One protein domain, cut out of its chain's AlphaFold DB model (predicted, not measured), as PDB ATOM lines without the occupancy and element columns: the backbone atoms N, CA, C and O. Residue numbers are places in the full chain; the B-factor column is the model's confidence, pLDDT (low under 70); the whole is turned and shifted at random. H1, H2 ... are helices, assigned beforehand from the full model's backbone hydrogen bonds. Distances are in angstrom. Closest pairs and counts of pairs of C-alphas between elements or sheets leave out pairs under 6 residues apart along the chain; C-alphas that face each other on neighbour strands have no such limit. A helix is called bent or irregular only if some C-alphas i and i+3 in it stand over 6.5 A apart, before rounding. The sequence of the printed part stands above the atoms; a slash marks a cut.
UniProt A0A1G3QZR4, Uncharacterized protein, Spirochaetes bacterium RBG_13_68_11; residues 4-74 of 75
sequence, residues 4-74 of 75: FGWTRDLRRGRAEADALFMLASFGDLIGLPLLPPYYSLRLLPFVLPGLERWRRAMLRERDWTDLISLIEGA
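Overview. This is residues 4 to 74 of the 75 residues of an uncharacterized protein of Spirochaetes bacterium RBG_13_68_11 (UniProt A0A1G3QZR4). A small body, made by the later part of the long helix H1 and the sharply kinked helix H2, has two arms that stick out of it: residues 4 to 17 of H1, and residues 60 to 74, which hold the short helix H3. H3 packs on neither of the other helices. The printed part has 71 residues with three named helices, in the order H1, H2, H3, and no named strand; the class is all helix. The whole is loose, with a radius of gyration of the C-alphas of 14.2 A and spans of 38 by 28 by 20 A.

Arrangement. Begin at Phe 4, where H1, residues 4 to 30, starts; it has a kink of 65 degrees near residue 24. With residues 19 to 30 alone it touches H2, residues 40 to 58, and the closest C-alphas, those of Ser 25 and Ser 40, are 6.0 A apart. Their rough lines stand at a steep tilt of 69.5 degrees, only just short of about perpendicular, and run opposite ways. H2 has a kink of 95 degrees near residue 47. H3, residues 64 to 72, is apart from both H1 and H2. Every O i to N i+4 pair is within hydrogen-bond range in H3, against 20 of 23 in H1 and 9 of 15 in H2.

Along the chain. Find C-alpha 4 at (-56.500, 47.904, 36.549); from there H1 runs 34.2 A to C-alpha 30. It is irregular, with C-alphas 25 and 28 at 8.0 A. H2 begins at C-alpha 40, (-35.629, 24.270, 51.340), and covers 18.3 A; it is irregular too, with C-alphas 49 and 52 at 7.4 A. H3 ends at C-alpha 72, (-44.901, 57.703, 52.593).

Size, cuts and confidence. The C-alphas farthest apart, those of Phe 4 and Tyr 38, are 39.9 A apart. The printed part has no cut; the link from H1 to H2 is short and that from H2 to H3 tight. Look for pLDDT under 70 at residues 35 to 37 and 73 to 74.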
ATOM      1  N   PHE A   4     -57.931  47.956  36.843       92.94
ATOM      2  CA  PHE A   4     -56.500  47.904  36.549       92.94
ATOM      3  C   PHE A   4     -55.629  48.200  37.781       92.94
ATOM      4  O   PHE A   4     -54.680  47.461  38.031       92.94
ATOM      5  N   GLY A   5     -55.970  49.223  38.575       92.44
ATOM      6  CA  GLY A   5     -55.253  49.542  39.816       92.44
ATOM      7  C   GLY A   5     -55.260  48.366  40.790       92.44
ATOM      8  O   GLY A   5     -54.203  47.860  41.145       92.44
ATOM      9  N   TRP A   6     -56.445  47.817  41.075       91.44
ATOM     10  CA  TRP A   6     -56.597  46.647  41.947       91.44
ATOM     11  C   TRP A   6     -55.749  45.449  41.512       91.44
ATOM     12  O   TRP A   6     -55.063  44.831  42.322       91.44
ATOM     13  N   THR A   7     -55.762  45.111  40.220       95.56
ATOM     14  CA  THR A   7     -54.956  43.986  39.716       95.56
ATOM     15  C   THR A   7     -53.453  44.247  39.802       95.56
ATOM     16  O   THR A   7     -52.688  43.314  40.058       95.56
ATOM     17  N   ARG A   8     -53.012  45.497  39.616       93.12
ATOM     18  CA  ARG A   8     -51.615  45.895  39.800       93.12
ATOM     19  C   ARG A   8     -51.196  45.767  41.264       93.12
ATOM     20  O   ARG A   8     -50.136  45.198  41.520       93.12
ATOM     21  N   ASP A   9     -52.028  46.222  42.190       92.00
ATOM     22  CA  ASP A   9     -51.739  46.188  43.628       92.00
ATOM     23  C   ASP A   9     -51.689  44.749  44.152       92.00
ATOM     24  O   ASP A   9     -50.755  44.371  44.855       92.00
ATOM     25  N   LEU A  10     -52.606  43.883  43.704       94.69
ATOM     26  CA  LEU A  10     -52.564  42.453  44.027       94.69
ATOM     27  C   LEU A  10     -51.290  41.773  43.506       94.69
ATOM     28  O   LEU A  10     -50.684  40.962  44.206       94.69
ATOM     29  N   ARG A  11     -50.851  42.106  42.283       94.62
ATOM     30  CA  ARG A  11     -49.583  41.596  41.733       94.62
ATOM     31  C   ARG A  11     -48.381  42.099  42.527       94.62
ATOM     32  O   ARG A  11     -47.437  41.338  42.721       94.62
ATOM     33  N   ARG A  12     -48.418  43.353  42.983       90.94
ATOM     34  CA  ARG A  12     -47.380  43.945  43.830       90.94
ATOM     35  C   ARG A  12     -47.285  43.207  45.166       90.94
ATOM     36  O   ARG A  12     -46.218  42.686  45.476       90.94
ATOM     37  N   GLY A  13     -48.406  43.057  45.872       92.56
ATOM     38  CA  GLY A  13     -48.460  42.328  47.142       92.56
ATOM     39  C   GLY A  13     -48.042  40.863  46.999       92.56
ATOM     40  O   GLY A  13     -47.335  40.328  47.850       92.56
ATOM     41  N   ARG A  14     -48.390  40.211  45.878       94.31
ATOM     42  CA  ARG A  14     -47.915  38.852  45.586       94.31
ATOM     43  C   ARG A  14     -46.395  38.788  45.444       94.31
ATOM     44  O   ARG A  14     -45.778  37.903  46.027       94.31
ATOM     45  N   ALA A  15     -45.802  39.705  44.682       90.56
ATOM     46  CA  ALA A  15     -44.357  39.744  44.480       90.56
ATOM     47  C   ALA A  15     -43.597  40.012  45.790       90.56
ATOM     48  O   ALA A  15     -42.538  39.431  46.013       90.56
ATOM     49  N   GLU A  16     -44.148  40.852  46.667       90.50
ATOM     50  CA  GLU A  16     -43.593  41.128  47.997       90.50
ATOM     51  C   GLU A  16     -43.667  39.897  48.908       90.50
ATOM     52  O   GLU A  16     -42.666  39.528  49.525       90.50
ATOM     53  N   ALA A  17     -44.802  39.193  48.928       92.56
ATOM     54  CA  ALA A  17     -44.945  37.941  49.668       92.56
ATOM     55  C   ALA A  17     -43.984  36.850  49.161       92.56
ATOM     56  O   ALA A  17     -43.334  36.180  49.963       92.56
ATOM     57  N   ASP A  18     -43.845  36.698  47.839       92.19
ATOM     58  CA  ASP A  18     -42.903  35.748  47.237       92.19
ATOM     59  C   ASP A  18     -41.446  36.114  47.584       92.19
ATOM     60  O   ASP A  18     -40.636  35.234  47.883       92.19
ATOM     61  N   ALA A  19     -41.104  37.406  47.615       90.00
ATOM     62  CA  ALA A  19     -39.779  37.870  48.020       90.00
ATOM     63  C   ALA A  19     -39.471  37.564  49.494       90.00
ATOM     64  O   ALA A  19     -38.359  37.127  49.794       90.00
ATOM     65  N   LEU A  20     -40.445  37.749  50.393       89.88
ATOM     66  CA  LEU A  20     -40.324  37.394  51.811       89.88
ATOM     67  C   LEU A  20     -40.220  35.880  52.017       89.88
ATOM     68  O   LEU A  20     -39.418  35.429  52.828       89.88
ATOM     69  N   PHE A  21     -40.981  35.087  51.262       90.69
ATOM     70  CA  PHE A  21     -40.883  33.628  51.287       90.69
ATOM     71  C   PHE A  21     -39.487  33.143  50.875       90.69
ATOM     72  O   PHE A  21     -38.889  32.303  51.556       90.69
ATOM     73  N   MET A  22     -38.955  33.697  49.781       91.38
ATOM     74  CA  MET A  22     -37.599  33.411  49.315       91.38
ATOM     75  C   MET A  22     -36.556  33.837  50.344       91.38
ATOM     76  O   MET A  22     -35.630  33.079  50.609       91.38
ATOM     77  N   LEU A  23     -36.737  35.003  50.969       89.25
ATOM     78  CA  LEU A  23     -35.865  35.478  52.036       89.25
ATOM     79  C   LEU A  23     -35.873  34.518  53.224       89.25
ATOM     80  O   LEU A  23     -34.810  34.090  53.638       89.25
ATOM     81  N   ALA A  24     -37.047  34.128  53.721       87.88
ATOM     82  CA  ALA A  24     -37.187  33.226  54.863       87.88
ATOM     83  C   ALA A  24     -36.602  31.824  54.605       87.88
ATOM     84  O   ALA A  24     -36.081  31.200  55.526       87.88
ATOM     85  N   SER A  25     -36.691  31.328  53.365       87.94
ATOM     86  CA  SER A  25     -36.287  29.957  53.012       87.94
ATOM     87  C   SER A  25     -34.849  29.839  52.495       87.94
ATOM     88  O   SER A  25     -34.241  28.783  52.669       87.94
ATOM     89  N   PHE A  26     -34.345  30.887  51.833       89.44
ATOM     90  CA  PHE A  26     -33.074  30.917  51.094       89.44
ATOM     91  C   PHE A  26     -32.234  32.175  51.382       89.44
ATOM     92  O   PHE A  26     -31.433  32.608  50.546       89.44
ATOM     93  N   GLY A  27     -32.430  32.826  52.531       87.75
ATOM     94  CA  GLY A  27     -31.610  33.982  52.909       87.75
ATOM     95  C   GLY A  27     -30.139  33.623  53.150       87.75
ATOM     96  O   GLY A  27     -29.271  34.478  52.975       87.75
ATOM     97  N   ASP A  28     -29.841  32.354  53.428       87.25
ATOM     98  CA  ASP A  28     -28.479  31.809  53.468       87.25
ATOM     99  C   ASP A  28     -27.706  32.074  52.167       87.25
ATOM    100  O   ASP A  28     -26.529  32.430  52.203       87.25
ATOM    101  N   LEU A  29     -28.384  32.030  51.016       86.69
ATOM    102  CA  LEU A  29     -27.789  32.308  49.703       86.69
ATOM    103  C   LEU A  29     -27.393  33.774  49.475       86.69
ATOM    104  O   LEU A  29     -26.701  34.066  48.497       86.69
ATOM    105  N   ILE A  30     -27.853  34.697  50.321       87.12
ATOM    106  CA  ILE A  30     -27.478  36.120  50.295       87.12
ATOM    107  C   ILE A  30     -26.702  36.538  51.553       87.12
ATOM    108  O   ILE A  30     -26.508  37.728  51.785       87.12
ATOM    109  N   GLY A  31     -26.231  35.572  52.350       84.88
ATOM    110  CA  GLY A  31     -25.401  35.813  53.533       84.88
ATOM    111  C   GLY A  31     -26.174  36.089  54.825       84.88
ATOM    112  O   GLY A  31     -25.556  36.401  55.841       84.88
ATOM    113  N   LEU A  32     -27.505  35.954  54.822       85.88
ATOM    114  CA  LEU A  32     -28.306  35.980  56.046       85.88
ATOM    115  C   LEU A  32     -28.303  34.582  56.674       85.88
ATOM    116  O   LEU A  32     -28.734  33.638  56.018       85.88
ATOM    117  N   PRO A  33     -27.863  34.413  57.933       76.31
ATOM    118  CA  PRO A  33     -27.806  33.109  58.583       76.31
ATOM    119  C   PRO A  33     -29.211  32.647  58.992       76.31
ATOM    120  O   PRO A  33     -29.583  32.661  60.164       76.31
ATOM    121  N   LEU A  34     -30.010  32.248  58.010       75.25
ATOM    122  CA  LEU A  34     -31.239  31.501  58.218       75.25
ATOM    123  C   LEU A  34     -30.874  30.032  58.143       75.25
ATOM    124  O   LEU A  34     -30.229  29.609  57.189       75.25
ATOM    125  N   LEU A  35     -31.247  29.267  59.165       69.56
ATOM    126  CA  LEU A  35     -31.053  27.823  59.150       69.56
ATOM    127  C   LEU A  35     -31.869  27.292  57.964       69.56
ATOM    128  O   LEU A  35     -33.095  27.384  58.053       69.56
ATOM    129  N   PRO A  36     -31.261  26.795  56.867       66.69
ATOM    130  CA  PRO A  36     -32.047  26.309  55.749       66.69
ATOM    131  C   PRO A  36     -32.875  25.141  56.287       66.69
ATOM    132  O   PRO A  36     -32.297  24.126  56.700       66.69
ATOM    133  N   PRO A  37     -34.215  25.265  56.379       68.38
ATOM    134  CA  PRO A  37     -35.018  24.147  56.823       68.38
ATOM    135  C   PRO A  37     -34.746  22.991  55.863       68.38
ATOM    136  O   PRO A  37     -34.569  23.198  54.664       68.38
ATOM    137  N   TYR A  38     -34.727  21.760  56.368       80.81
ATOM    138  CA  TYR A  38     -34.472  20.550  55.572       80.81
ATOM    139  C   TYR A  38     -35.286  20.502  54.255       80.81
ATOM    140  O   TYR A  38     -34.847  19.960  53.242       80.81
ATOM    141  N   TYR A  39     -36.459  21.141  54.245       80.12
ATOM    142  CA  TYR A  39     -37.355  21.249  53.098       80.12
ATOM    143  C   TYR A  39     -36.957  22.292  52.032       80.12
ATOM    144  O   TYR A  39     -37.445  22.188  50.907       80.12
ATOM    145  N   SER A  40     -36.062  23.248  52.312       82.62
ATOM    146  CA  SER A  40     -35.629  24.270  51.340       82.62
ATOM    147  C   SER A  40     -34.997  23.654  50.092       82.62
ATOM    148  O   SER A  40     -35.309  24.062  48.974       82.62
ATOM    149  N   LEU A  41     -34.191  22.598  50.240       85.00
ATOM    150  CA  LEU A  41     -33.578  21.904  49.098       85.00
ATOM    151  C   LEU A  41     -34.615  21.243  48.180       85.00
ATOM    152  O   LEU A  41     -34.417  21.166  46.969       85.00
ATOM    153  N   ARG A  42     -35.753  20.815  48.736       89.81
ATOM    154  CA  ARG A  42     -36.863  20.249  47.959       89.81
ATOM    155  C   ARG A  42     -37.622  21.321  47.174       89.81
ATOM    156  O   ARG A  42     -38.206  21.016  46.136       89.81
ATOM    157  N   LEU A  43     -37.609  22.562  47.658       88.00
ATOM    158  CA  LEU A  43     -38.234  23.714  47.005       88.00
ATOM    159  C   LEU A  43     -37.330  24.350  45.941       88.00
ATOM    160  O   LEU A  43     -37.836  24.964  45.002       88.00
ATOM    161  N   LEU A  44     -36.013  24.149  46.045       88.38
ATOM    162  CA  LEU A  44     -34.999  24.669  45.129       88.38
ATOM    163  C   LEU A  44     -35.353  24.536  43.630       88.38
ATOM    164  O   LEU A  44     -35.297  25.557  42.944       88.38
ATOM    165  N   PRO A  45     -35.760  23.364  43.087       91.50
ATOM    166  CA  PRO A  45     -36.074  23.227  41.657       91.50
ATOM    167  C   PRO A  45     -37.222  24.122  41.180       91.50
ATOM    168  O   PRO A  45     -37.238  24.521  40.018       91.50
ATOM    169  N   PHE A  46     -38.158  24.482  42.061       91.12
ATOM    170  CA  PHE A  46     -39.295  25.333  41.710       91.12
ATOM    171  C   PHE A  46     -38.928  26.817  41.690       91.12
ATOM    172  O   PHE A  46     -39.482  27.584  40.907       91.12
ATOM    173  N   VAL A  47     -37.977  27.223  42.534       89.81
ATOM    174  CA  VAL A  47     -37.552  28.625  42.657       89.81
ATOM    175  C   VAL A  47     -36.326  28.954  41.804       89.81
ATOM    176  O   VAL A  47     -36.096  30.119  41.486       89.81
ATOM    177  N   LEU A  48     -35.574  27.935  41.379       91.38
ATOM    178  CA  LEU A  48     -34.359  28.023  40.561       91.38
ATOM    179  C   LEU A  48     -34.475  28.985  39.360       91.38
ATOM    180  O   LEU A  48     -33.595  29.836  39.216       91.38
ATOM    181  N   PRO A  49     -35.551  28.956  38.544       91.94
ATOM    182  CA  PRO A  49     -35.687  29.867  37.401       91.94
ATOM    183  C   PRO A  49     -35.768  31.353  37.793       91.94
ATOM    184  O   PRO A  49     -35.373  32.231  37.026       91.94
ATOM    185  N   GLY A  50     -36.301  31.648  38.982       91.06
ATOM    186  CA  GLY A  50     -36.457  33.005  39.513       91.06
ATOM    187  C   GLY A  50     -35.335  33.439  40.458       91.06
ATOM    188  O   GLY A  50     -35.203  34.632  40.734       91.06
ATOM    189  N   LEU A  51     -34.511  32.497  40.921       90.94
ATOM    190  CA  LEU A  51     -33.568  32.692  42.016       90.94
ATOM    191  C   LEU A  51     -32.556  33.807  41.733       90.94
ATOM    192  O   LEU A  51     -32.396  34.708  42.549       90.94
ATOM    193  N   GLU A  52     -31.927  33.810  40.556       91.25
ATOM    194  CA  GLU A  52     -30.954  34.853  40.194       91.25
ATOM    195  C   GLU A  52     -31.579  36.242  40.073       91.25
ATOM    196  O   GLU A  52     -30.924  37.255  40.320       91.25
ATOM    197  N   ARG A  53     -32.845  36.315  39.655       91.88
ATOM    198  CA  ARG A  53     -33.566  37.586  39.557       91.88
ATOM    199  C   ARG A  53     -33.883  38.117  40.948       91.88
ATOM    200  O   ARG A  53     -33.678  39.300  41.198       91.88
ATOM    201  N   TRP A  54     -34.340  37.240  41.838       91.62
ATOM    202  CA  TRP A  54     -34.591  37.575  43.235       91.62
ATOM    203  C   TRP A  54     -33.305  38.005  43.948       91.62
ATOM    204  O   TRP A  54     -33.284  39.071  44.556       91.62
ATOM    205  N   ARG A  55     -32.204  37.259  43.785       90.44
ATOM    206  CA  ARG A  55     -30.889  37.593  44.352       90.44
ATOM    207  C   ARG A  55     -30.436  38.990  43.936       90.44
ATOM    208  O   ARG A  55     -30.075  39.801  44.781       90.44
ATOM    209  N   ARG A  56     -30.518  39.300  42.637       91.25
ATOM    210  CA  ARG A  56     -30.197  40.633  42.103       91.25
ATOM    211  C   ARG A  56     -31.117  41.725  42.637       91.25
ATOM    212  O   ARG A  56     -30.647  42.831  42.850       91.25
ATOM    213  N   ALA A  57     -32.399  41.435  42.843       88.31
ATOM    214  CA  ALA A  57     -33.337  42.394  43.419       88.31
ATOM    215  C   ALA A  57     -33.047  42.672  44.903       88.31
ATOM    216  O   ALA A  57     -33.145  43.818  45.325       88.31
ATOM    217  N   MET A  58     -32.658  41.650  45.673       87.00
ATOM    218  CA  MET A  58     -32.296  41.787  47.091       87.00
ATOM    219  C   MET A  58     -30.968  42.517  47.295       87.00
ATOM    220  O   MET A  58     -30.843  43.305  48.225       87.00
ATOM    221  N   LEU A  59     -29.986  42.267  46.425       87.75
ATOM    222  CA  LEU A  59     -28.674  42.922  46.457       87.75
ATOM    223  C   LEU A  59     -28.653  44.262  45.711       87.75
ATOM    224  O   LEU A  59     -27.599  44.889  45.611       87.75
ATOM    225  N   ARG A  60     -29.787  44.691  45.145       89.19
ATOM    226  CA  ARG A  60     -29.882  45.991  44.486       89.19
ATOM    227  C   ARG A  60     -29.726  47.079  45.538       89.19
ATOM    228  O   ARG A  60     -30.422  47.062  46.552       89.19
ATOM    229  N   GLU A  61     -28.856  48.039  45.259       85.12
ATOM    230  CA  GLU A  61     -28.746  49.249  46.064       85.12
ATOM    231  C   GLU A  61     -30.113  49.950  46.119       85.12
ATOM    232  O   GLU A  61     -30.829  50.034  45.115       85.12
ATOM    233  N   ARG A  62     -30.525  50.350  47.324       81.12
ATOM    234  CA  ARG A  62     -31.789  51.058  47.543       81.12
ATOM    235  C   ARG A  62     -31.471  52.541  47.603       81.12
ATOM    236  O   ARG A  62     -30.790  52.985  48.522       81.12
ATOM    237  N   ASP A  63     -31.972  53.278  46.620       82.56
ATOM    238  CA  ASP A  63     -31.785  54.723  46.536       82.56
ATOM    239  C   ASP A  63     -32.654  55.466  47.563       82.56
ATOM    240  O   ASP A  63     -33.643  54.940  48.079       82.56
ATOM    241  N   TRP A  64     -32.344  56.743  47.807       78.19
ATOM    242  CA  TRP A  64     -33.136  57.622  48.679       78.19
ATOM    243  C   TRP A  64     -34.617  57.685  48.285       78.19
ATOM    244  O   TRP A  64     -35.487  57.730  49.149       78.19
ATOM    245  N   THR A  65     -34.922  57.609  46.990       81.12
ATOM    246  CA  THR A  65     -36.297  57.563  46.470       81.12
ATOM    247  C   THR A  65     -37.051  56.304  46.921       81.12
ATOM    248  O   THR A  65     -38.239  56.366  47.246       81.12
ATOM    249  N   ASP A  66     -36.365  55.159  47.007       79.00
ATOM    250  CA  ASP A  66     -36.949  53.911  47.513       79.00
ATOM    251  C   ASP A  66     -37.203  53.990  49.032       79.00
ATOM    252  O   ASP A  66     -38.129  53.357  49.537       79.00
ATOM    253  N   LEU A  67     -36.409  54.773  49.770       78.25
ATOM    254  CA  LEU A  67     -36.615  55.012  51.205       78.25
ATOM    255  C   LEU A  67     -37.770  55.979  51.472       78.25
ATOM    256  O   LEU A  67     -38.582  55.720  52.355       78.25
ATOM    257  N   ILE A  68     -37.879  57.058  50.695       81.00
ATOM    258  CA  ILE A  68     -38.980  58.026  50.822       81.00
ATOM    259  C   ILE A  68     -40.319  57.339  50.535       81.00
ATOM    260  O   ILE A  68     -41.249  57.461  51.326       81.00
ATOM    261  N   SER A  69     -40.389  56.528  49.476       73.75
ATOM    262  CA  SER A  69     -41.604  55.763  49.157       73.75
ATOM    263  C   SER A  69     -41.983  54.713  50.214       73.75
ATOM    264  O   SER A  69     -43.163  54.401  50.357       73.75
ATOM    265  N   LEU A  70     -41.020  54.180  50.977       72.50
ATOM    266  CA  LEU A  70     -41.297  53.283  52.105       72.50
ATOM    267  C   LEU A  70     -41.936  54.027  53.287       72.50
ATOM    268  O   LEU A  70     -42.772  53.456  53.979       72.50
ATOM    269  N   ILE A  71     -41.525  55.275  53.523       72.88
ATOM    270  CA  ILE A  71     -42.026  56.110  54.621       72.88
ATOM    271  C   ILE A  71     -43.409  56.674  54.272       72.88
ATOM    272  O   ILE A  71     -44.315  56.579  55.090       72.88
ATOM    273  N   GLU A  72     -43.599  57.186  53.053       71.19
ATOM    274  CA  GLU A  72     -44.901  57.703  52.593       71.19
ATOM    275  C   GLU A  72     -45.952  56.599  52.416       71.19
ATOM    276  O   GLU A  72     -47.134  56.843  52.615       71.19
ATOM    277  N   GLY A  73     -45.550  55.371  52.064       57.75
ATOM    278  CA  GLY A  73     -46.469  54.231  51.956       57.75
ATOM    279  C   GLY A  73     -46.918  53.635  53.297       57.75
ATOM    280  O   GLY A  73     -47.701  52.685  53.294       57.75
ATOM    281  N   ALA A  74     -46.393  54.138  54.420       53.44
ATOM    282  CA  ALA A  74     -46.790  53.751  55.773       53.44
ATOM    283  C   ALA A  74     -47.852  54.691  56.386       53.44
ATOM    284  O   ALA A  74     -48.311  54.413  57.498       53.44
TER     285      ALA A  74